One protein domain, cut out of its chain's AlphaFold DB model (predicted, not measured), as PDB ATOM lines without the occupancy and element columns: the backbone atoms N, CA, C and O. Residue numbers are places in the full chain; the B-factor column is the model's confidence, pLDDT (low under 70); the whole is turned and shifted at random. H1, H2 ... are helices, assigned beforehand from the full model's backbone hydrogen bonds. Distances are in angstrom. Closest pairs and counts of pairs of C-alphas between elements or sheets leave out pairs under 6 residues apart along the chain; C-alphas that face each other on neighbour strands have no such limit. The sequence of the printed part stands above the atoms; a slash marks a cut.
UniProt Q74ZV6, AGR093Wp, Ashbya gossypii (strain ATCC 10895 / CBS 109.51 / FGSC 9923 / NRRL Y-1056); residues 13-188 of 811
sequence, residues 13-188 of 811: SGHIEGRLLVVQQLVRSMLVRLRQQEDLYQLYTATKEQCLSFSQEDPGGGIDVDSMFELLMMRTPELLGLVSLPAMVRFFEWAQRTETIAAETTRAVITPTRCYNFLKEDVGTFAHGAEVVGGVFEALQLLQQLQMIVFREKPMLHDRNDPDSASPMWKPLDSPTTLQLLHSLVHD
ATOM      1  N   SER A  13     248.986 178.657  81.282       58.28
ATOM      2  CA  SER A  13     247.546 178.848  81.550       58.28
ATOM      3  C   SER A  13     246.843 177.527  81.868       58.28
ATOM      4  O   SER A  13     246.398 177.326  82.996       58.28
ATOM      5  N   GLY A  14     246.854 176.573  80.930       71.19
ATOM      6  CA  GLY A  14     246.228 175.256  81.101       71.19
ATOM      7  C   GLY A  14     246.721 174.490  82.337       71.19
ATOM      8  O   GLY A  14     245.978 173.704  82.922       71.19
ATOM      9  N   HIS A  15     247.941 174.772  82.802       74.94
ATOM     10  CA  HIS A  15     248.491 174.196  84.027       74.94
ATOM     11  C   HIS A  15     247.854 174.766  85.307       74.94
ATOM     12  O   HIS A  15     247.585 174.023  86.258       74.94
ATOM     13  N   ILE A  16     247.605 176.078  85.346       76.81
ATOM     14  CA  ILE A  16     246.874 176.747  86.432       76.81
ATOM     15  C   ILE A  16     245.433 176.237  86.464       76.81
ATOM     16  O   ILE A  16     244.925 175.865  87.522       76.81
ATOM     17  N   GLU A  17     244.800 176.180  85.295       77.88
ATOM     18  CA  GLU A  17     243.414 175.757  85.108       77.88
ATOM     19  C   GLU A  17     243.197 174.294  85.508       77.88
ATOM     20  O   GLU A  17     242.267 173.989  86.256       77.88
ATOM     21  N   GLY A  18     244.108 173.403  85.099       79.75
ATOM     22  CA  GLY A  18     244.134 172.007  85.527       79.75
ATOM     23  C   GLY A  18     244.223 171.875  87.048       79.75
ATOM     24  O   GLY A  18     243.398 171.184  87.645       79.75
ATOM     25  N   ARG A  19     245.145 172.597  87.707       78.94
ATOM     26  CA  ARG A  19     245.220 172.601  89.181       78.94
ATOM     27  C   ARG A  19     243.940 173.150  89.823       78.94
ATOM     28  O   ARG A  19     243.465 172.550  90.780       78.94
ATOM     29  N   LEU A  20     243.351 174.232  89.307       77.94
ATOM     30  CA  LEU A  20     242.107 174.818  89.841       77.94
ATOM     31  C   LEU A  20     240.933 173.837  89.759       77.94
ATOM     32  O   LEU A  20     240.206 173.666  90.738       77.94
ATOM     33  N   LEU A  21     240.794 173.141  88.628       79.50
ATOM     34  CA  LEU A  21     239.785 172.103  88.436       79.50
ATOM     35  C   LEU A  21     240.041 170.898  89.357       79.50
ATOM     36  O   LEU A  21     239.089 170.345  89.910       79.50
ATOM     37  N   VAL A  22     241.305 170.539  89.610       76.38
ATOM     38  CA  VAL A  22     241.671 169.535  90.624       76.38
ATOM     39  C   VAL A  22     241.283 169.988  92.032       76.38
ATOM     40  O   VAL A  22     240.685 169.188  92.743       76.38
ATOM     41  N   VAL A  23     241.514 171.246  92.436       74.06
ATOM     42  CA  VAL A  23     241.039 171.756  93.744       74.06
ATOM     43  C   VAL A  23     239.520 171.704  93.830       74.06
ATOM     44  O   VAL A  23     238.987 171.185  94.809       74.06
ATOM     45  N   GLN A  24     238.812 172.195  92.810       80.94
ATOM     46  CA  GLN A  24     237.352 172.185  92.790       80.94
ATOM     47  C   GLN A  24     236.809 170.752  92.891       80.94
ATOM     48  O   GLN A  24     235.909 170.492  93.690       80.94
ATOM     49  N   GLN A  25     237.376 169.807  92.138       81.75
ATOM     50  CA  GLN A  25     236.963 168.404  92.146       81.75
ATOM     51  C   GLN A  25     237.363 167.671  93.436       81.75
ATOM     52  O   GLN A  25     236.604 166.831  93.912       81.75
ATOM     53  N   LEU A  26     238.513 167.998  94.031       77.00
ATOM     54  CA  LEU A  26     238.976 167.472  95.318       77.00
ATOM     55  C   LEU A  26     238.048 167.931  96.439       77.00
ATOM     56  O   LEU A  26     237.490 167.094  97.147       77.00
ATOM     57  N   VAL A  27     237.805 169.241  96.546       74.81
ATOM     58  CA  VAL A  27     236.873 169.814  97.524       74.81
ATOM     59  C   VAL A  27     235.471 169.239  97.295       74.81
ATOM     60  O   VAL A  27     234.847 168.805  98.257       74.81
ATOM     61  N   ARG A  28     235.004 169.101  96.041       79.06
ATOM     62  CA  ARG A  28     233.716 168.460  95.687       79.06
ATOM     63  C   ARG A  28     233.645 166.963  96.014       79.06
ATOM     64  O   ARG A  28     232.571 166.473  96.354       79.06
ATOM     65  N   SER A  29     234.762 166.243  95.962       79.69
ATOM     66  CA  SER A  29     234.853 164.837  96.376       79.69
ATOM     67  C   SER A  29     234.788 164.711  97.902       79.69
ATOM     68  O   SER A  29     233.953 163.974  98.429       79.69
ATOM     69  N   MET A  30     235.585 165.509  98.625       72.81
ATOM     70  CA  MET A  30     235.550 165.582 100.091       72.81
ATOM     71  C   MET A  30     234.165 165.987 100.604       72.81
ATOM     72  O   MET A  30     233.628 165.327 101.487       72.81
ATOM     73  N   LEU A  31     233.548 167.002  99.993       70.19
ATOM     74  CA  LEU A  31     232.166 167.444 100.213       70.19
ATOM     75  C   LEU A  31     231.162 166.285 100.248       70.19
ATOM     76  O   LEU A  31     230.392 166.144 101.200       70.19
ATOM     77  N   VAL A  32     231.161 165.462  99.196       76.75
ATOM     78  CA  VAL A  32     230.221 164.345  99.039       76.75
ATOM     79  C   VAL A  32     230.501 163.247 100.066       76.75
ATOM     80  O   VAL A  32     229.572 162.773 100.716       76.75
ATOM     81  N   ARG A  33     231.773 162.893 100.265       81.94
ATOM     82  CA  ARG A  33     232.197 161.788 101.138       81.94
ATOM     83  C   ARG A  33     232.040 162.091 102.629       81.94
ATOM     84  O   ARG A  33     231.526 161.256 103.371       81.94
ATOM     85  N   LEU A  34     232.367 163.315 103.057       71.94
ATOM     86  CA  LEU A  34     232.095 163.808 104.414       71.94
ATOM     87  C   LEU A  34     230.589 163.780 104.714       71.94
ATOM     88  O   LEU A  34     230.173 163.296 105.765       71.94
ATOM     89  N   ARG A  35     229.754 164.220 103.760       69.94
ATOM     90  CA  ARG A  35     228.286 164.154 103.876       69.94
ATOM     91  C   ARG A  35     227.754 162.714 103.927       69.94
ATOM     92  O   ARG A  35     226.725 162.476 104.553       69.94
ATOM     93  N   GLN A  36     228.441 161.768 103.291       81.38
ATOM     94  CA  GLN A  36     228.119 160.335 103.306       81.38
ATOM     95  C   GLN A  36     228.643 159.594 104.550       81.38
ATOM     96  O   GLN A  36     228.377 158.402 104.685       81.38
ATOM     97  N   GLN A  37     229.331 160.284 105.472       73.56
ATOM     98  CA  GLN A  37     229.978 159.693 106.651       73.56
ATOM     99  C   GLN A  37     231.018 158.613 106.293       73.56
ATOM    100  O   GLN A  37     231.201 157.648 107.037       73.56
ATOM    101  N   GLU A  38     231.713 158.771 105.158       79.94
ATOM    102  CA  GLU A  38     232.870 157.928 104.841       79.94
ATOM    103  C   GLU A  38     233.997 158.114 105.873       79.94
ATOM    104  O   GLU A  38     234.159 159.171 106.489       79.94
ATOM    105  N   ASP A  39     234.810 157.071 106.035       84.19
ATOM    106  CA  ASP A  39     236.007 157.098 106.869       84.19
ATOM    107  C   ASP A  39     237.004 158.152 106.358       84.19
ATOM    108  O   ASP A  39     237.534 158.052 105.248       84.19
ATOM    109  N   LEU A  40     237.295 159.142 107.208       81.50
ATOM    110  CA  LEU A  40     238.254 160.220 106.953       81.50
ATOM    111  C   LEU A  40     239.620 159.700 106.484       81.50
ATOM    112  O   LEU A  40     240.262 160.345 105.657       81.50
ATOM    113  N   TYR A  41     240.056 158.532 106.968       85.75
ATOM    114  CA  TYR A  41     241.323 157.928 106.562       85.75
ATOM    115  C   TYR A  41     241.281 157.377 105.127       85.75
ATOM    116  O   TYR A  41     242.251 157.522 104.379       85.75
ATOM    117  N   GLN A  42     240.156 156.791 104.708       85.88
ATOM    118  CA  GLN A  42     239.946 156.335 103.328       85.88
ATOM    119  C   GLN A  42     239.797 157.521 102.371       85.88
ATOM    120  O   GLN A  42     240.388 157.507 101.291       85.88
ATOM    121  N   LEU A  43     239.093 158.576 102.798       84.56
ATOM    122  CA  LEU A  43     238.999 159.825 102.049       84.56
ATOM    123  C   LEU A  43     240.388 160.444 101.820       84.56
ATOM    124  O   LEU A  43     240.751 160.703 100.674       84.56
ATOM    125  N   TYR A  44     241.178 160.605 102.886       88.81
ATOM    126  CA  TYR A  44     242.567 161.071 102.825       88.81
ATOM    127  C   TYR A  44     243.433 160.215 101.899       88.81
ATOM    128  O   TYR A  44     244.094 160.754 101.014       88.81
ATOM    129  N   THR A  45     243.394 158.886 102.048       88.88
ATOM    130  CA  THR A  45     244.218 157.971 101.241       88.88
ATOM    131  C   THR A  45     243.898 158.111  99.750       88.88
ATOM    132  O   THR A  45     244.801 158.344  98.949       88.88
ATOM    133  N   ALA A  46     242.613 158.075  99.380       87.75
ATOM    134  CA  ALA A  46     242.183 158.200  97.988       87.75
ATOM    135  C   ALA A  46     242.493 159.585  97.386       87.75
ATOM    136  O   ALA A  46     242.904 159.681  96.230       87.75
ATOM    137  N   THR A  47     242.329 160.668  98.155       85.12
ATOM    138  CA  THR A  47     242.707 162.015  97.701       85.12
ATOM    139  C   THR A  47     244.225 162.153  97.552       85.12
ATOM    140  O   THR A  47     244.688 162.758  96.585       85.12
ATOM    141  N   LYS A  48     245.016 161.549  98.448       89.94
ATOM    142  CA  LYS A  48     246.479 161.565  98.364       89.94
ATOM    143  C   LYS A  48     246.991 160.805  97.145       89.94
ATOM    144  O   LYS A  48     247.832 161.335  96.428       89.94
ATOM    145  N   GLU A  49     246.442 159.627  96.853       89.94
ATOM    146  CA  GLU A  49     246.738 158.885  95.618       89.94
ATOM    147  C   GLU A  49     246.399 159.708  94.361       89.94
ATOM    148  O   GLU A  49     247.219 159.798  93.446       89.94
ATOM    149  N   GLN A  50     245.250 160.394  94.345       85.88
ATOM    150  CA  GLN A  50     244.839 161.252  93.227       85.88
ATOM    151  C   GLN A  50     245.772 162.464  93.020       85.88
ATOM    152  O   GLN A  50     246.143 162.784  91.889       85.88
ATOM    153  N   CYS A  51     246.197 163.146  94.085       85.25
ATOM    154  CA  CYS A  51     247.161 164.248  93.972       85.25
ATOM    155  C   CYS A  51     248.576 163.764  93.627       85.25
ATOM    156  O   CYS A  51     249.303 164.464  92.917       85.25
ATOM    157  N   LEU A  52     248.962 162.561  94.063       86.56
ATOM    158  CA  LEU A  52     250.222 161.937  93.665       86.56
ATOM    159  C   LEU A  52     250.247 161.602  92.168       86.56
ATOM    160  O   LEU A  52     251.304 161.766  91.564       86.56
ATOM    161  N   SER A  53     249.124 161.219  91.541       86.69
ATOM    162  CA  SER A  53     249.095 161.045  90.079       86.69
ATOM    163  C   SER A  53     249.289 162.365  89.324       86.69
ATOM    164  O   SER A  53     250.092 162.402  88.398       86.69
ATOM    165  N   PHE A  54     248.673 163.471  89.764       81.88
ATOM    166  CA  PHE A  54     248.933 164.793  89.165       81.88
ATOM    167  C   PHE A  54     250.378 165.275  89.385       81.88
ATOM    168  O   PHE A  54     250.953 165.943  88.531       81.88
ATOM    169  N   SER A  55     251.001 164.887  90.500       83.19
ATOM    170  CA  SER A  55     252.391 165.247  90.820       83.19
ATOM    171  C   SER A  55     253.441 164.502  89.974       83.19
ATOM    172  O   SER A  55     254.623 164.818  90.074       83.19
ATOM    173  N   GLN A  56     253.046 163.516  89.154       84.56
ATOM    174  CA  GLN A  56     253.950 162.872  88.186       84.56
ATOM    175  C   GLN A  56     254.103 163.681  86.891       84.56
ATOM    176  O   GLN A  56     255.127 163.557  86.223       84.56
ATOM    177  N   GLU A  57     253.112 164.508  86.546       81.31
ATOM    178  CA  GLU A  57     253.132 165.348  85.341       81.31
ATOM    179  C   GLU A  57     253.872 166.679  85.581       81.31
ATOM    180  O   GLU A  57     254.472 167.224  84.656       81.31
ATOM    181  N   ASP A  58     253.909 167.158  86.833       80.88
ATOM    182  CA  ASP A  58     254.618 168.374  87.255       80.88
ATOM    183  C   ASP A  58     255.468 168.145  88.525       80.88
ATOM    184  O   ASP A  58     254.957 168.248  89.649       80.88
ATOM    185  N   PRO A  59     256.786 167.901  88.388       76.00
ATOM    186  CA  PRO A  59     257.684 167.717  89.528       76.00
ATOM    187  C   PRO A  59     257.984 169.014  90.309       76.00
ATOM    188  O   PRO A  59     258.616 168.949  91.364       76.00
ATOM    189  N   GLY A  60     257.569 170.190  89.824       78.75
ATOM    190  CA  GLY A  60     257.726 171.469  90.526       78.75
ATOM    191  C   GLY A  60     256.546 171.829  91.437       78.75
ATOM    192  O   GLY A  60     256.728 172.542  92.433       78.75
ATOM    193  N   GLY A  61     255.347 171.333  91.116       77.44
ATOM    194  CA  GLY A  61     254.076 171.816  91.662       77.44
ATOM    195  C   GLY A  61     253.198 170.796  92.384       77.44
ATOM    196  O   GLY A  61     251.988 171.009  92.457       77.44
ATOM    197  N   GLY A  62     253.782 169.721  92.919       85.25
ATOM    198  CA  GLY A  62     253.050 168.722  93.705       85.25
ATOM    199  C   GLY A  62     252.219 169.337  94.842       85.25
ATOM    200  O   GLY A  62     252.709 170.169  95.610       85.25
ATOM    201  N   ILE A  63     250.953 168.919  94.927       88.12
ATOM    202  CA  ILE A  63     249.962 169.440  95.879       88.12
ATOM    203  C   ILE A  63     250.223 168.858  97.271       88.12
ATOM    204  O   ILE A  63     250.252 167.638  97.437       88.12
ATOM    205  N   ASP A  64     250.355 169.722  98.279       90.75
ATOM    206  CA  ASP A  64     250.520 169.300  99.670       90.75
ATOM    207  C   ASP A  64     249.174 168.905 100.302       90.75
ATOM    208  O   ASP A  64     248.509 169.680 100.993       90.75
ATOM    209  N   VAL A  65     248.769 167.662 100.038       89.25
ATOM    210  CA  VAL A  65     247.556 167.049 100.601       89.25
ATOM    211  C   VAL A  65     247.605 166.968 102.124       89.25
ATOM    212  O   VAL A  65     246.553 167.015 102.759       89.25
ATOM    213  N   ASP A  66     248.793 166.874 102.720       91.00
ATOM    214  CA  ASP A  66     248.928 166.704 104.165       91.00
ATOM    215  C   ASP A  66     248.557 168.015 104.864       91.00
ATOM    216  O   ASP A  66     247.657 168.016 105.706       91.00
ATOM    217  N   SER A  67     249.096 169.143 104.388       91.69
ATOM    218  CA  SER A  67     248.659 170.485 104.803       91.69
ATOM    219  C   SER A  67     247.169 170.747 104.518       91.69
ATOM    220  O   SER A  67     246.481 171.353 105.341       91.69
ATOM    221  N   MET A  68     246.626 170.289 103.376       87.81
ATOM    222  CA  MET A  68     245.191 170.461 103.068       87.81
ATOM    223  C   MET A  68     244.288 169.715 104.060       87.81
ATOM    224  O   MET A  68     243.268 170.259 104.492       87.81
ATOM    225  N   PHE A  69     244.640 168.477 104.420       87.06
ATOM    226  CA  PHE A  69     243.868 167.693 105.382       87.06
ATOM    227  C   PHE A  69     244.070 168.176 106.815       87.06
ATOM    228  O   PHE A  69     243.096 168.197 107.560       87.06
ATOM    229  N   GLU A  70     245.267 168.625 107.199       90.12
ATOM    230  CA  GLU A  70     245.501 169.262 108.500       90.12
ATOM    231  C   GLU A  70     244.598 170.493 108.682       90.12
ATOM    232  O   GLU A  70     243.842 170.572 109.652       90.12
ATOM    233  N   LEU A  71     244.581 171.398 107.696       89.50
ATOM    234  CA  LEU A  71     243.737 172.596 107.698       89.50
ATOM    235  C   LEU A  71     242.237 172.268 107.832       89.50
ATOM    236  O   LEU A  71     241.509 172.958 108.550       89.50
ATOM    237  N   LEU A  72     241.768 171.217 107.154       84.75
ATOM    238  CA  LEU A  72     240.371 170.774 107.220       84.75
ATOM    239  C   LEU A  72     240.037 170.069 108.543       84.75
ATOM    240  O   LEU A  72     238.976 170.320 109.109       84.75
ATOM    241  N   MET A  73     240.944 169.243 109.067       84.00
ATOM    242  CA  MET A  73     240.788 168.534 110.344       84.00
ATOM    243  C   MET A  73     240.907 169.453 111.568       84.00
ATOM    244  O   MET A  73     240.396 169.120 112.637       84.00
ATOM    245  N   MET A  74     241.526 170.628 111.416       85.62
ATOM    246  CA  MET A  74     241.528 171.703 112.416       85.62
ATOM    247  C   MET A  74     240.159 172.392 112.581       85.62
ATOM    248  O   MET A  74     239.963 173.145 113.538       85.62
ATOM    249  N   ARG A  75     239.190 172.132 111.692       83.19
ATOM    250  CA  ARG A  75     237.793 172.571 111.834       83.19
ATOM    251  C   ARG A  75     236.916 171.403 112.298       83.19
ATOM    252  O   ARG A  75     237.069 170.269 111.859       83.19
ATOM    253  N   THR A  76     235.961 171.679 113.186       74.38
ATOM    254  CA  THR A  76     234.998 170.668 113.663       74.38
ATOM    255  C   THR A  76     234.144 170.141 112.498       74.38
ATOM    256  O   THR A  76     233.584 170.979 111.775       74.38
ATOM    257  N   PRO A  77     233.975 168.812 112.332       72.31
ATOM    258  CA  PRO A  77     233.198 168.222 111.236       72.31
ATOM    259  C   PRO A  77     231.770 168.766 111.103       72.31
ATOM    260  O   PRO A  77     231.234 168.826 110.000       72.31
ATOM    261  N   GLU A  78     231.163 169.197 112.208       72.88
ATOM    262  CA  GLU A  78     229.808 169.743 112.271       72.88
ATOM    263  C   GLU A  78     229.711 171.128 111.611       72.88
ATOM    264  O   GLU A  78     228.865 171.325 110.743       72.88
ATOM    265  N   LEU A  79     230.595 172.074 111.961       72.62
ATOM    266  CA  LEU A  79     230.658 173.393 111.302       72.62
ATOM    267  C   LEU A  79     231.013 173.258 109.819       72.62
ATOM    268  O   LEU A  79     230.409 173.921 108.970       72.62
ATOM    269  N   LEU A  80     231.961 172.361 109.525       77.12
ATOM    270  CA  LEU A  80     232.374 172.040 108.169       77.12
ATOM    271  C   LEU A  80     231.152 171.553 107.369       77.12
ATOM    272  O   LEU A  80     230.780 172.187 106.387       77.12
ATOM    273  N   GLY A  81     230.460 170.511 107.841       73.19
ATOM    274  CA  GLY A  81     229.292 169.909 107.192       73.19
ATOM    275  C   GLY A  81     228.048 170.796 107.075       73.19
ATOM    276  O   GLY A  81     227.361 170.724 106.057       73.19
ATOM    277  N   LEU A  82     227.743 171.614 108.087       81.38
ATOM    278  CA  LEU A  82     226.493 172.384 108.147       81.38
ATOM    279  C   LEU A  82     226.548 173.720 107.401       81.38
ATOM    280  O   LEU A  82     225.543 174.114 106.812       81.38
ATOM    281  N   VAL A  83     227.683 174.426 107.442       83.81
ATOM    282  CA  VAL A  83     227.773 175.814 106.951       83.81
ATOM    283  C   VAL A  83     228.875 175.970 105.914       83.81
ATOM    284  O   VAL A  83     228.601 176.409 104.795       83.81
ATOM    285  N   SER A  84     230.111 175.586 106.246       87.31
ATOM    286  CA  SER A  84     231.253 175.907 105.386       87.31
ATOM    287  C   SER A  84     231.203 175.170 104.048       87.31
ATOM    288  O   SER A  84     231.418 175.762 102.993       87.31
ATOM    289  N   LEU A  85     230.862 173.886 104.071       84.31
ATOM    290  CA  LEU A  85     230.797 173.054 102.878       84.31
ATOM    291  C   LEU A  85     229.681 173.491 101.896       84.31
ATOM    292  O   LEU A  85     229.999 173.716 100.724       84.31
ATOM    293  N   PRO A  86     228.416 173.718 102.314       87.00
ATOM    294  CA  PRO A  86     227.397 174.315 101.443       87.00
ATOM    295  C   PRO A  86     227.777 175.698 100.889       87.00
ATOM    296  O   PRO A  86     227.514 175.987  99.721       87.00
ATOM    297  N   ALA A  87     228.421 176.549 101.694       91.94
ATOM    298  CA  ALA A  87     228.879 177.870 101.262       91.94
ATOM    299  C   ALA A  87     229.925 177.789 100.134       91.94
ATOM    300  O   ALA A  87     229.774 178.471  99.121       91.94
ATOM    301  N   MET A  88     230.922 176.904 100.256       91.06
ATOM    302  CA  MET A  88     231.921 176.662  99.204       91.06
ATOM    303  C   MET A  88     231.288 176.168  97.894       91.06
ATOM    304  O   MET A  88     231.673 176.625  96.820       91.06
ATOM    305  N   VAL A  89     230.299 175.263  97.961       88.31
ATOM    306  CA  VAL A  89     229.576 174.793  96.760       88.31
ATOM    307  C   VAL A  89     228.860 175.946  96.067       88.31
ATOM    308  O   VAL A  89     229.017 176.111  94.860       88.31
ATOM    309  N   ARG A  90     228.121 176.771  96.820       91.31
ATOM    310  CA  ARG A  90     227.407 177.922  96.248       91.31
ATOM    311  C   ARG A  90     228.358 178.949  95.641       91.31
ATOM    312  O   ARG A  90     228.044 179.455  94.571       91.31
ATOM    313  N   PHE A  91     229.528 179.192  96.240       92.81
ATOM    314  CA  PHE A  91     230.558 180.036  95.627       92.81
ATOM    315  C   PHE A  91     231.032 179.474  94.278       92.81
ATOM    316  O   PHE A  91     231.090 180.208  93.296       92.81
ATOM    317  N   PHE A  92     231.326 178.170  94.197       88.88
ATOM    318  CA  PHE A  92     231.734 177.542  92.937       88.88
ATOM    319  C   PHE A  92     230.632 177.583  91.865       88.88
ATOM    320  O   PHE A  92     230.931 177.835  90.700       88.88
ATOM    321  N   GLU A  93     229.368 177.355  92.235       88.94
ATOM    322  CA  GLU A  93     228.234 177.462  91.307       88.94
ATOM    323  C   GLU A  93     227.996 178.905  90.842       88.94
ATOM    324  O   GLU A  93     227.743 179.140  89.662       88.94
ATOM    325  N   TRP A  94     228.099 179.877  91.750       92.38
ATOM    326  CA  TRP A  94     228.014 181.303  91.435       92.38
ATOM    327  C   TRP A  94     229.125 181.727  90.469       92.38
ATOM    328  O   TRP A  94     228.834 182.286  89.416       92.38
ATOM    329  N   ALA A  95     230.374 181.353  90.758       89.38
ATOM    330  CA  ALA A  95     231.533 181.653  89.919       89.38
ATOM    331  C   ALA A  95     231.436 181.047  88.504       89.38
ATOM    332  O   ALA A  95     232.003 181.593  87.557       89.38
ATOM    333  N   GLN A  96     230.709 179.935  88.345       85.75
ATOM    334  CA  GLN A  96     230.390 179.356  87.038       85.75
ATOM    335  C   GLN A  96     229.296 180.149  86.301       85.75
ATOM    336  O   GLN A  96     229.399 180.314  85.087       85.75
ATOM    337  N   ARG A  97     228.290 180.674  87.019       87.75
ATOM    338  CA  ARG A  97     227.167 181.461  86.463       87.75
ATOM    339  C   ARG A  97     227.521 182.915  86.126       87.75
ATOM    340  O   ARG A  97     226.888 183.484  85.246       87.75
ATOM    341  N   THR A  98     228.499 183.531  86.792       83.75
ATOM    342  CA  THR A  98     228.922 184.912  86.493       83.75
ATOM    343  C   THR A  98     229.741 184.987  85.199       83.75
ATOM    344  O   THR A  98     230.969 184.861  85.200       83.75
ATOM    345  N   GLU A  99     229.051 185.190  84.076       61.62
ATOM    346  CA  GLU A  99     229.635 185.326  82.739       61.62
ATOM    347  C   GLU A  99     230.294 186.699  82.510       61.62
ATOM    348  O   GLU A  99     229.720 187.593  81.894       61.62
ATOM    349  N   THR A 100     231.546 186.869  82.947       57.62
ATOM    350  CA  THR A 100     232.344 188.069  82.615       57.62
ATOM    351  C   THR A 100     233.608 187.756  81.814       57.62
ATOM    352  O   THR A 100     234.713 188.114  82.210       57.62
ATOM    353  N   ILE A 101     233.416 187.127  80.645       49.25
ATOM    354  CA  ILE A 101     234.309 187.121  79.457       49.25
ATOM    355  C   ILE A 101     235.703 186.456  79.621       49.25
ATOM    356  O   ILE A 101     236.293 186.033  78.629       49.25
ATOM    357  N   ALA A 102     236.220 186.274  80.836       53.69
ATOM    358  CA  ALA A 102     237.471 185.564  81.107       53.69
ATOM    359  C   ALA A 102     237.319 184.025  81.065       53.69
ATOM    360  O   ALA A 102     236.220 183.480  81.252       53.69
ATOM    361  N   ALA A 103     238.453 183.340  80.858       60.06
ATOM    362  CA  ALA A 103     238.571 181.883  80.753       60.06
ATOM    363  C   ALA A 103     237.867 181.150  81.911       60.06
ATOM    364  O   ALA A 103     238.081 181.464  83.087       60.06
ATOM    365  N   GLU A 104     237.013 180.184  81.564       62.25
ATOM    366  CA  GLU A 104     235.986 179.573  82.429       62.25
ATOM    367  C   GLU A 104     236.530 179.042  83.764       62.25
ATOM    368  O   GLU A 104     235.947 179.232  84.830       62.25
ATOM    369  N   THR A 105     237.694 178.418  83.682       61.56
ATOM    370  CA  THR A 105     238.476 177.733  84.716       61.56
ATOM    371  C   THR A 105     239.145 178.669  85.723       61.56
ATOM    372  O   THR A 105     239.421 178.264  86.852       61.56
ATOM    373  N   THR A 106     239.368 179.938  85.370       67.69
ATOM    374  CA  THR A 106     239.979 180.931  86.277       67.69
ATOM    375  C   THR A 106     238.986 181.529  87.279       67.69
ATOM    376  O   THR A 106     239.386 182.048  88.321       67.69
ATOM    377  N   ARG A 107     237.677 181.413  87.013       76.06
ATOM    378  CA  ARG A 107     236.609 182.115  87.749       76.06
ATOM    379  C   ARG A 107     236.495 181.730  89.229       76.06
ATOM    380  O   ARG A 107     235.913 182.485  90.005       76.06
ATOM    381  N   ALA A 108     237.053 180.582  89.618       82.25
ATOM    382  CA  ALA A 108     236.965 180.013  90.961       82.25
ATOM    383  C   ALA A 108     238.070 180.470  91.946       82.25
ATOM    384  O   ALA A 108     238.090 179.993  93.082       82.25
ATOM    385  N   VAL A 109     238.989 181.364  91.556       88.00
ATOM    386  CA  VAL A 109     240.016 181.911  92.471       88.00
ATOM    387  C   VAL A 109     239.387 182.827  93.528       88.00
ATOM    388  O   VAL A 109     238.567 183.686  93.216       88.00
ATOM    389  N   ILE A 110     239.799 182.668  94.789       92.31
ATOM    390  CA  ILE A 110     239.271 183.425  95.928       92.31
ATOM    391  C   ILE A 110     240.000 184.765  96.105       92.31
ATOM    392  O   ILE A 110     241.143 184.832  96.568       92.31
ATOM    393  N   THR A 111     239.299 185.856  95.801       92.88
ATOM    394  CA  THR A 111     239.744 187.239  96.033       92.88
ATOM    395  C   THR A 111     238.762 188.000  96.934       92.88
ATOM    396  O   THR A 111     237.583 187.635  96.982       92.88
ATOM    397  N   PRO A 112     239.200 189.067  97.637       93.56
ATOM    398  CA  PRO A 112     238.302 189.949  98.387       93.56
ATOM    399  C   PRO A 112     237.152 190.489  97.531       93.56
ATOM    400  O   PRO A 112     235.995 190.359  97.928       93.56
ATOM    401  N   THR A 113     237.448 190.992  96.327       91.94
ATOM    402  CA  THR A 113     236.426 191.494  95.393       91.94
ATOM    403  C   THR A 113     235.403 190.417  95.003       91.94
ATOM    404  O   THR A 113     234.199 190.656  95.114       91.94
ATOM    405  N   ARG A 114     235.829 189.201  94.620       92.19
ATOM    406  CA  ARG A 114     234.884 188.116  94.281       92.19
ATOM    407  C   ARG A 114     234.064 187.647  95.478       92.19
ATOM    408  O   ARG A 114     232.880 187.377  95.317       92.19
ATOM    409  N   CYS A 115     234.659 187.570  96.669       94.00
ATOM    410  CA  CYS A 115     233.932 187.183  97.879       94.00
ATOM    411  C   CYS A 115     232.874 188.218  98.265       94.00
ATOM    412  O   CYS A 115     231.775 187.835  98.653       94.00
ATOM    413  N   TYR A 116     233.174 189.511  98.116       93.25
ATOM    414  CA  TYR A 116     232.201 190.580  98.320       93.25
ATOM    415  C   TYR A 116     231.032 190.492  97.329       93.25
ATOM    416  O   TYR A 116     229.878 190.510  97.753       93.25
ATOM    417  N   ASN A 117     231.315 190.326  96.031       92.75
ATOM    418  CA  ASN A 117     230.275 190.203  95.003       92.75
ATOM    419  C   ASN A 117     229.396 188.959  95.232       92.75
ATOM    420  O   ASN A 117     228.173 189.081  95.287       92.75
ATOM    421  N   PHE A 118     230.008 187.796  95.487       94.62
ATOM    422  CA  PHE A 118     229.288 186.577  95.859       94.62
ATOM    423  C   PHE A 118     228.400 186.784  97.089       94.62
ATOM    424  O   PHE A 118     227.228 186.432  97.051       94.62
ATOM    425  N   LEU A 119     228.924 187.369  98.171       94.06
ATOM    426  CA  LEU A 119     228.147 187.593  99.391       94.06
ATOM    427  C   LEU A 119     226.998 188.579  99.172       94.06
ATOM    428  O   LEU A 119     225.913 188.356  99.699       94.06
ATOM    429  N   LYS A 120     227.194 189.628  98.367       93.00
ATOM    430  CA  LYS A 120     226.134 190.575  97.996       93.00
ATOM    431  C   LYS A 120     224.971 189.869  97.290       93.00
ATOM    432  O   LYS A 120     223.812 190.121  97.613       93.00
ATOM    433  N   GLU A 121     225.275 188.961  96.366       92.19
ATOM    434  CA  GLU A 121     224.271 188.188  95.627       92.19
ATOM    435  C   GLU A 121     223.660 187.050  96.467       92.19
ATOM    436  O   GLU A 121     222.444 186.860  96.446       92.19
ATOM    437  N   ASP A 122     224.452 186.326  97.263       89.50
ATOM    438  CA  ASP A 122     223.999 185.213  98.113       89.50
ATOM    439  C   ASP A 122     223.130 185.710  99.286       89.50
ATOM    440  O   ASP A 122     222.098 185.108  99.584       89.50
ATOM    441  N   VAL A 123     223.461 186.859  99.893       87.62
ATOM    442  CA  VAL A 123     222.600 187.537 100.885       87.62
ATOM    443  C   VAL A 123     221.281 187.977 100.254       87.62
ATOM    444  O   VAL A 123     220.227 187.709 100.828       87.62
ATOM    445  N   GLY A 124     221.316 188.591  99.067       84.06
ATOM    446  CA  GLY A 124     220.101 188.977  98.341       84.06
ATOM    447  C   GLY A 124     219.231 187.784  97.924       84.06
ATOM    448  O   GLY A 124     218.007 187.874  97.962       84.06
ATOM    449  N   THR A 125     219.850 186.651  97.578       86.19
ATOM    450  CA  THR A 125     219.152 185.437  97.119       86.19
ATOM    451  C   THR A 125     218.524 184.640  98.266       86.19
ATOM    452  O   THR A 125     217.435 184.094  98.107       86.19
ATOM    453  N   PHE A 126     219.200 184.547  99.417       81.94
ATOM    454  CA  PHE A 126     218.807 183.659 100.521       81.94
ATOM    455  C   PHE A 126     218.349 184.390 101.796       81.94
ATOM    456  O   PHE A 126     217.972 183.726 102.761       81.94
ATOM    457  N   ALA A 127     218.359 185.729 101.814       84.44
ATOM    458  CA  ALA A 127     217.977 186.570 102.956       84.44
ATOM    459  C   ALA A 127     218.725 186.223 104.264       84.44
ATOM    460  O   ALA A 127     218.140 186.161 105.348       84.44
ATOM    461  N   HIS A 128     220.035 185.972 104.164       84.88
ATOM    462  CA  HIS A 128     220.866 185.562 105.301       84.88
ATOM    463  C   HIS A 128     220.942 186.622 106.401       84.88
ATOM    464  O   HIS A 128     221.350 187.757 106.161       84.88
ATOM    465  N   GLY A 129     220.668 186.214 107.642       87.00
ATOM    466  CA  GLY A 129     221.005 187.007 108.825       87.00
ATOM    467  C   GLY A 129     222.520 187.088 109.058       87.00
ATOM    468  O   GLY A 129     223.273 186.212 108.629       87.00
ATOM    469  N   ALA A 130     222.965 188.115 109.789       86.81
ATOM    470  CA  ALA A 130     224.383 188.437 110.000       86.81
ATOM    471  C   ALA A 130     225.255 187.255 110.478       86.81
ATOM    472  O   ALA A 130     226.391 187.107 110.030       86.81
ATOM    473  N   GLU A 131     224.722 186.385 111.342       86.56
ATOM    474  CA  GLU A 131     225.414 185.177 111.824       86.56
ATOM    475  C   GLU A 131     225.726 184.191 110.685       86.56
ATOM    476  O   GLU A 131     226.821 183.633 110.614       86.56
ATOM    477  N   VAL A 132     224.785 184.018 109.749       89.25
ATOM    478  CA  VAL A 132     224.955 183.149 108.576       89.25
ATOM    479  C   VAL A 132     225.941 183.776 107.592       89.25
ATOM    480  O   VAL A 132     226.795 183.066 107.069       89.25
ATOM    481  N   VAL A 133     225.903 185.100 107.401       90.81
ATOM    482  CA  VAL A 133     226.900 185.828 106.589       90.81
ATOM    483  C   VAL A 133     228.315 185.628 107.141       90.81
ATOM    484  O   VAL A 133     229.227 185.333 106.371       90.81
ATOM    485  N   GLY A 134     228.491 185.694 108.465       90.50
ATOM    486  CA  GLY A 134     229.758 185.367 109.125       90.50
ATOM    487  C   GLY A 134     230.221 183.934 108.841       90.50
ATOM    488  O   GLY A 134     231.357 183.726 108.421       90.50
ATOM    489  N   GLY A 135     229.329 182.948 108.976       90.81
ATOM    490  CA  GLY A 135     229.641 181.542 108.691       90.81
ATOM    491  C   GLY A 135     229.962 181.246 107.217       90.81
ATOM    492  O   GLY A 135     230.848 180.440 106.926       90.81
ATOM    493  N   VAL A 136     229.294 181.922 106.274       93.50
ATOM    494  CA  VAL A 136     229.617 181.860 104.835       93.50
ATOM    495  C   VAL A 136     230.972 182.525 104.564       93.50
ATOM    496  O   VAL A 136     231.766 181.996 103.792       93.50
ATOM    497  N   PHE A 137     231.294 183.633 105.233       94.44
ATOM    498  CA  PHE A 137     232.588 184.303 105.094       94.44
ATOM    499  C   PHE A 137     233.757 183.479 105.663       94.44
ATOM    500  O   PHE A 137     234.784 183.348 104.995       94.44
ATOM    501  N   GLU A 138     233.595 182.827 106.821       93.00
ATOM    502  CA  GLU A 138     234.577 181.853 107.335       93.00
ATOM    503  C   GLU A 138     234.806 180.682 106.361       93.00
ATOM    504  O   GLU A 138     235.921 180.168 106.247       93.00
ATOM    505  N   ALA A 139     233.777 180.277 105.609       93.12
ATOM    506  CA  ALA A 139     233.913 179.267 104.563       93.12
ATOM    507  C   ALA A 139     234.797 179.738 103.400       93.12
ATOM    508  O   ALA A 139     235.621 178.973 102.899       93.12
ATOM    509  N   LEU A 140     234.645 180.998 102.985       94.75
ATOM    510  CA  LEU A 140     235.453 181.613 101.930       94.75
ATOM    511  C   LEU A 140     236.904 181.814 102.390       94.75
ATOM    512  O   LEU A 140     237.820 181.564 101.612       94.75
ATOM    513  N   GLN A 141     237.129 182.168 103.662       94.69
ATOM    514  CA  GLN A 141     238.463 182.190 104.279       94.69
ATOM    515  C   GLN A 141     239.136 180.812 104.230       94.69
ATOM    516  O   GLN A 141     240.269 180.695 103.764       94.69
ATOM    517  N   LEU A 142     238.426 179.756 104.639       93.12
ATOM    518  CA  LEU A 142     238.928 178.379 104.579       93.12
ATOM    519  C   LEU A 142     239.210 177.937 103.129       93.12
ATOM    520  O   LEU A 142     240.209 177.267 102.869       93.12
ATOM    521  N   LEU A 143     238.380 178.358 102.167       92.62
ATOM    522  CA  LEU A 143     238.596 178.080 100.746       92.62
ATOM    523  C   LEU A 143     239.797 178.853 100.173       92.62
ATOM    524  O   LEU A 143     240.540 178.295  99.367       92.62
ATOM    525  N   GLN A 144     240.048 180.087 100.629       94.19
ATOM    526  CA  GLN A 144     241.270 180.825 100.293       94.19
ATOM    527  C   GLN A 144     242.511 180.089 100.803       94.19
ATOM    528  O   GLN A 144     243.456 179.885 100.048       94.19
ATOM    529  N   GLN A 145     242.493 179.644 102.061       93.50
ATOM    530  CA  GLN A 145     243.608 178.926 102.682       93.50
ATOM    531  C   GLN A 145     243.907 177.601 101.955       93.50
ATOM    532  O   GLN A 145     245.067 177.305 101.674       93.50
ATOM    533  N   LEU A 146     242.875 176.853 101.541       91.12
ATOM    534  CA  LEU A 146     243.032 175.666 100.688       91.12
ATOM    535  C   LEU A 146     243.657 175.994  99.324       91.12
ATOM    536  O   LEU A 146     244.520 175.254  98.851       91.12
ATOM    537  N   GLN A 147     243.265 177.108  98.698       91.00
ATOM    538  CA  GLN A 147     243.894 177.555  97.454       91.00
ATOM    539  C   GLN A 147     245.352 177.977  97.672       91.00
ATOM    540  O   GLN A 147     246.192 177.614  96.858       91.00
ATOM    541  N   MET A 148     245.694 178.644  98.778       91.81
ATOM    542  CA  MET A 148     247.080 179.021  99.100       91.81
ATOM    543  C   MET A 148     248.010 177.810  99.292       91.81
ATOM    544  O   MET A 148     249.179 177.883  98.920       91.81
ATOM    545  N   ILE A 149     247.505 176.684  99.812       89.88
ATOM    546  CA  ILE A 149     248.283 175.435  99.938       89.88
ATOM    547  C   ILE A 149     248.591 174.826  98.557       89.88
ATOM    548  O   ILE A 149     249.693 174.330  98.319       89.88
ATOM    549  N   VAL A 150     247.641 174.891  97.618       86.75
ATOM    550  CA  VAL A 150     247.797 174.355  96.250       86.75
ATOM    551  C   VAL A 150     248.591 175.309  95.342       86.75
ATOM    552  O   VAL A 150     249.320 174.884  94.441       86.75
ATOM    553  N   PHE A 151     248.465 176.612  95.583       87.56
ATOM    554  CA  PHE A 151     249.033 177.695  94.790       87.56
ATOM    555  C   PHE A 151     249.997 178.536  95.636       87.56
ATOM    556  O   PHE A 151     249.652 179.618  96.122       87.56
ATOM    557  N   ARG A 152     251.238 178.031  95.757       83.19
ATOM    558  CA  ARG A 152     252.378 178.707  96.416       83.19
ATOM    559  C   ARG A 152     252.540 180.166  95.975       83.19
ATOM    560  O   ARG A 152     252.851 181.027  96.790       83.19
ATOM    561  N   GLU A 153     252.310 180.419  94.692       86.69
ATOM    562  CA  GLU A 153     252.160 181.746  94.099       86.69
ATOM    563  C   GLU A 153     250.729 181.863  93.572       86.69
ATOM    564  O   GLU A 153     250.192 180.905  93.008       86.69
ATOM    565  N   LYS A 154     250.091 183.018  93.771       87.62
ATOM    566  CA  LYS A 154     248.700 183.214  93.363       87.62
ATOM    567  C   LYS A 154     248.587 183.267  91.833       87.62
ATOM    568  O   LYS A 154     249.333 184.024  91.211       87.62
ATOM    569  N   PRO A 155     247.615 182.568  91.219       85.19
ATOM    570  CA  PRO A 155     247.308 182.737  89.804       85.19
ATOM    571  C   PRO A 155     246.986 184.199  89.465       85.19
ATOM    572  O   PRO A 155     245.986 184.745  89.935       85.19
ATOM    573  N   MET A 156     247.826 184.835  88.642       82.12
ATOM    574  CA  MET A 156     247.579 186.185  88.130       82.12
ATOM    575  C   MET A 156     246.493 186.148  87.055       82.12
ATOM    576  O   MET A 156     246.768 185.885  85.882       82.12
ATOM    577  N   LEU A 157     245.255 186.439  87.445       76.62
ATOM    578  CA  LEU A 157     244.172 186.611  86.481       76.62
ATOM    579  C   LEU A 157     244.143 188.072  86.034       76.62
ATOM    580  O   LEU A 157     244.439 188.978  86.805       76.62
ATOM    581  N   HIS A 158     243.787 188.299  84.777       80.88
ATOM    582  CA  HIS A 158     243.679 189.643  84.206       80.88
ATOM    583  C   HIS A 158     242.198 190.038  84.071       80.88
ATOM    584  O   HIS A 158     241.766 190.567  83.045       80.88
ATOM    585  N   ASP A 159     241.404 189.718  85.100       84.62
ATOM    586  CA  ASP A 159     239.973 190.013  85.151       84.62
ATOM    587  C   ASP A 159     239.767 191.501  85.467       84.62
ATOM    588  O   ASP A 159     240.153 191.997  86.526       84.62
ATOM    589  N   ARG A 160     239.159 192.230  84.526       84.50
ATOM    590  CA  ARG A 160     238.926 193.678  84.642       84.50
ATOM    591  C   ARG A 160     237.929 194.046  85.744       84.50
ATOM    592  O   ARG A 160     237.928 195.196  86.172       84.50
ATOM    593  N   ASN A 161     237.114 193.093  86.191       86.44
ATOM    594  CA  ASN A 161     236.110 193.292  87.236       86.44
ATOM    595  C   ASN A 161     236.632 192.911  88.633       86.44
ATOM    596  O   ASN A 161     235.939 193.120  89.627       86.44
ATOM    597  N   ASP A 162     237.846 192.360  88.717       89.50
ATOM    598  CA  ASP A 162     238.497 191.945  89.957       89.50
ATOM    599  C   ASP A 162     239.925 192.529  90.017       89.50
ATOM    600  O   ASP A 162     240.889 191.869  89.608       89.50
ATOM    601  N   PRO A 163     240.099 193.760  90.539       89.94
ATOM    602  CA  PRO A 163     241.407 194.405  90.643       89.94
ATOM    603  C   PRO A 163     242.332 193.717  91.659       89.94
ATOM    604  O   PRO A 163     243.537 193.974  91.663       89.94
ATOM    605  N   ASP A 164     241.813 192.825  92.512       89.75
ATOM    606  CA  ASP A 164     242.661 191.977  93.343       89.75
ATOM    607  C   ASP A 164     243.305 190.866  92.513       89.75
ATOM    608  O   ASP A 164     244.438 190.484  92.806       89.75
ATOM    609  N   SER A 165     242.623 190.336  91.491       88.31
ATOM    610  CA  SER A 165     243.087 189.189  90.695       88.31
ATOM    611  C   SER A 165     244.418 189.428  89.975       88.31
ATOM    612  O   SER A 165     245.256 188.524  89.939       88.31
ATOM    613  N   ALA A 166     244.666 190.666  89.536       87.50
ATOM    614  CA  ALA A 166     245.911 191.091  88.896       87.50
ATOM    615  C   ALA A 166     247.121 191.137  89.853       87.50
ATOM    616  O   ALA A 166     248.262 191.239  89.405       87.50
ATOM    617  N   SER A 167     246.909 191.068  91.173       89.94
ATOM    618  CA  SER A 167     248.007 191.018  92.144       89.94
ATOM    619  C   SER A 167     248.552 189.588  92.294       89.94
ATOM    620  O   SER A 167     247.771 188.696  92.633       89.94
ATOM    621  N   PRO A 168     249.873 189.343  92.159       89.94
ATOM    622  CA  PRO A 168     250.480 188.031  92.427       89.94
ATOM    623  C   PRO A 168     250.507 187.670  93.925       89.94
ATOM    624  O   PRO A 168     250.846 186.548  94.296       89.94
ATOM    625  N   MET A 169     250.149 188.613  94.800       91.62
ATOM    626  CA  MET A 169     250.048 188.406  96.243       91.62
ATOM    627  C   MET A 169     248.629 187.962  96.623       91.62
ATOM    628  O   MET A 169     247.626 188.546  96.190       91.62
ATOM    629  N   TRP A 170     248.537 186.962  97.498       92.56
ATOM    630  CA  TRP A 170     247.301 186.652  98.212       92.56
ATOM    631  C   TRP A 170     246.994 187.781  99.207       92.56
ATOM    632  O   TRP A 170     247.704 187.956 100.196       92.56
ATOM    633  N   LYS A 171     245.937 188.563  98.946       93.56
ATOM    634  CA  LYS A 171     245.346 189.460  99.951       93.56
ATOM    635  C   LYS A 171     244.453 188.613 100.864       93.56
ATOM    636  O   LYS A 171     243.511 188.011 100.338       93.56
ATOM    637  N   PRO A 172     244.723 188.534 102.176       93.19
ATOM    638  CA  PRO A 172     243.955 187.672 103.058       93.19
ATOM    639  C   PRO A 172     242.549 188.249 103.260       93.19
ATOM    640  O   PRO A 172     242.357 189.465 103.353       93.19
ATOM    641  N   LEU A 173     241.545 187.374 103.284       93.44
ATOM    642  CA  LEU A 173     240.150 187.800 103.394       93.44
ATOM    643  C   LEU A 173     239.826 188.494 104.724       93.44
ATOM    644  O   LEU A 173     238.922 189.314 104.741       93.44
ATOM    645  N   ASP A 174     240.565 188.257 105.806       90.69
ATOM    646  CA  ASP A 174     240.389 188.939 107.097       90.69
ATOM    647  C   ASP A 174     240.910 190.394 107.137       90.69
ATOM    648  O   ASP A 174     240.869 191.033 108.190       90.69
ATOM    649  N   SER A 175     241.373 190.951 106.006       91.88
ATOM    650  CA  SER A 175     241.865 192.331 105.962       91.88
ATOM    651  C   SER A 175     240.811 193.343 106.457       91.88
ATOM    652  O   SER A 175     239.622 193.188 106.149       91.88
ATOM    653  N   PRO A 176     241.208 194.429 107.156       90.50
ATOM    654  CA  PRO A 176     240.266 195.437 107.649       90.50
ATOM    655  C   PRO A 176     239.359 196.027 106.562       90.50
ATOM    656  O   PRO A 176     238.196 196.314 106.831       90.50
ATOM    657  N   THR A 177     239.856 196.155 105.328       88.38
ATOM    658  CA  THR A 177     239.077 196.616 104.171       88.38
ATOM    659  C   THR A 177     237.991 195.611 103.783       88.38
ATOM    660  O   THR A 177     236.845 196.001 103.567       88.38
ATOM    661  N   THR A 178     238.311 194.313 103.746       87.69
ATOM    662  CA  THR A 178     237.319 193.258 103.477       87.69
ATOM    663  C   THR A 178     236.257 193.209 104.573       87.69
ATOM    664  O   THR A 178     235.076 193.064 104.279       87.69
ATOM    665  N   LEU A 179     236.661 193.363 105.839       90.75
ATOM    666  CA  LEU A 179     235.739 193.374 106.977       90.75
ATOM    667  C   LEU A 179     234.819 194.605 106.956       90.75
ATOM    668  O   LEU A 179     233.634 194.476 107.242       90.75
ATOM    669  N   GLN A 180     235.316 195.781 106.560       91.56
ATOM    670  CA  GLN A 180     234.478 196.971 106.357       91.56
ATOM    671  C   GLN A 180     233.427 196.752 105.256       91.56
ATOM    672  O   GLN A 180     232.260 197.073 105.466       91.56
ATOM    673  N   LEU A 181     233.816 196.136 104.134       87.38
ATOM    674  CA  LEU A 181     232.895 195.741 103.059       87.38
ATOM    675  C   LEU A 181     231.881 194.670 103.513       87.38
ATOM    676  O   LEU A 181     230.719 194.701 103.112       87.38
ATOM    677  N   LEU A 182     232.281 193.742 104.386       87.06
ATOM    678  CA  LEU A 182     231.366 192.771 104.996       87.06
ATOM    679  C   LEU A 182     230.337 193.464 105.905       87.06
ATOM    680  O   LEU A 182     229.150 193.144 105.862       87.06
ATOM    681  N   HIS A 183     230.778 194.442 106.703       89.81
ATOM    682  CA  HIS A 183     229.899 195.210 107.581       89.81
ATOM    683  C   HIS A 183     228.875 196.049 106.805       89.81
ATOM    684  O   HIS A 183     227.723 196.104 107.237       89.81
ATOM    685  N   SER A 184     229.226 196.646 105.657       90.25
ATOM    686  CA  SER A 184     228.237 197.370 104.842       90.25
ATOM    687  C   SER A 184     227.127 196.450 104.323       90.25
ATOM    688  O   SER A 184     225.964 196.799 104.484       90.25
ATOM    689  N   LEU A 185     227.430 195.229 103.854       87.50
ATOM    690  CA  LEU A 185     226.392 194.265 103.432       87.50
ATOM    691  C   LEU A 185     225.402 193.909 104.560       87.50
ATOM    692  O   LEU A 185     224.203 193.735 104.320       87.50
ATOM    693  N   VAL A 186     225.886 193.815 105.802       86.50
ATOM    694  CA  VAL A 186     225.041 193.551 106.981       86.50
ATOM    695  C   VAL A 186     224.193 194.777 107.355       86.50
ATOM    696  O   VAL A 186     223.056 194.623 107.801       86.50
ATOM    697  N   HIS A 187     224.692 195.996 107.140       87.12
ATOM    698  CA  HIS A 187     223.914 197.219 107.357       87.12
ATOM    699  C   HIS A 187     222.888 197.488 106.245       87.12
ATOM    700  O   HIS A 187     221.757 197.865 106.557       87.12
ATOM    701  N   ASP A 188     223.224 197.237 104.981       83.81
ATOM    702  CA  ASP A 188     222.322 197.401 103.834       83.81
ATOM    703  C   ASP A 188     221.126 196.436 103.920       83.81
ATOM    704  O   ASP A 188     219.978 196.826 103.710       83.81
TER     705      ASP A 188
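This is residues 13 to 188 of the 811 residues of the protein "AGR093Wp" of Ashbya gossypii (strain ATCC 10895 / CBS 109.51 / FGSC 9923 / NRRL Y-1056) (UniProt Q74ZV6). Two long helices, H4 and H7, cross at nearly a right angle in the middle of this domain. The hairpin of H1 and H2 stands at one end of the longest axis, with H3 between H2 and H7; H6 and H8 lie at the other end, and short H5 packs on H1 and H4. The printed part has 176 residues with eight named helices, H1 to H8 along the chain, and no named strand; it is all helix and compact, with a radius of gyration of the C-alphas of 16.1 A and spans of 48 by 37 by 27 A.

Begin at H1, residues 13 to 35: its residues 26 to 34 touch H2, residues 40 to 54, in a hairpin at 14 degrees, a shallow tilt, with C-alphas 30 and 43 closest at 7.0 A. H3, residues 65 to 73, touches H2 at C-alphas 65 and 48, 6.0 A apart. H4, residues 77 to 97, touches H1 at C-alphas 85 and 31, 6.4 A apart. H5, residues 104 to 108, touches H1 at C-alphas 105 and 17, 5.3 A apart. H7, residues 130 to 150, is about perpendicular to H4 at 78 degrees, with C-alphas 139 and 84 closest at 4.4 A. H6, residues 112 to 126, H7 and H8, residues 176 to 188, form an up-and-down bundle, each running against the one before; H6 touches H8 at C-alphas 112 and 178, 6.2 A apart. Every O i to N i+4 pair is within hydrogen-bond range in H1, H2, H3, H6, H7 and H8, against 15 of 17 in H4 and 0 of 1 in H5, which has 0 of 2 O i to N i+3 pairs.

Find C-alpha 13 at (247.546, 178.848, 81.550); from there H1 runs 32.9 A. H4 is 28.7 A long, with a kink of 36 degrees near residue 84, and H7 is 30.6 A. H8 ends at C-alpha 188, (222.322, 197.401, 103.834).

The C-alphas of Gln 56 and His 187 are farthest apart, 49.5 A. The printed part has no cut; look for the long link at residues 151 to 175. Residues 13, 35 and 99 to 106 are under pLDDT 70.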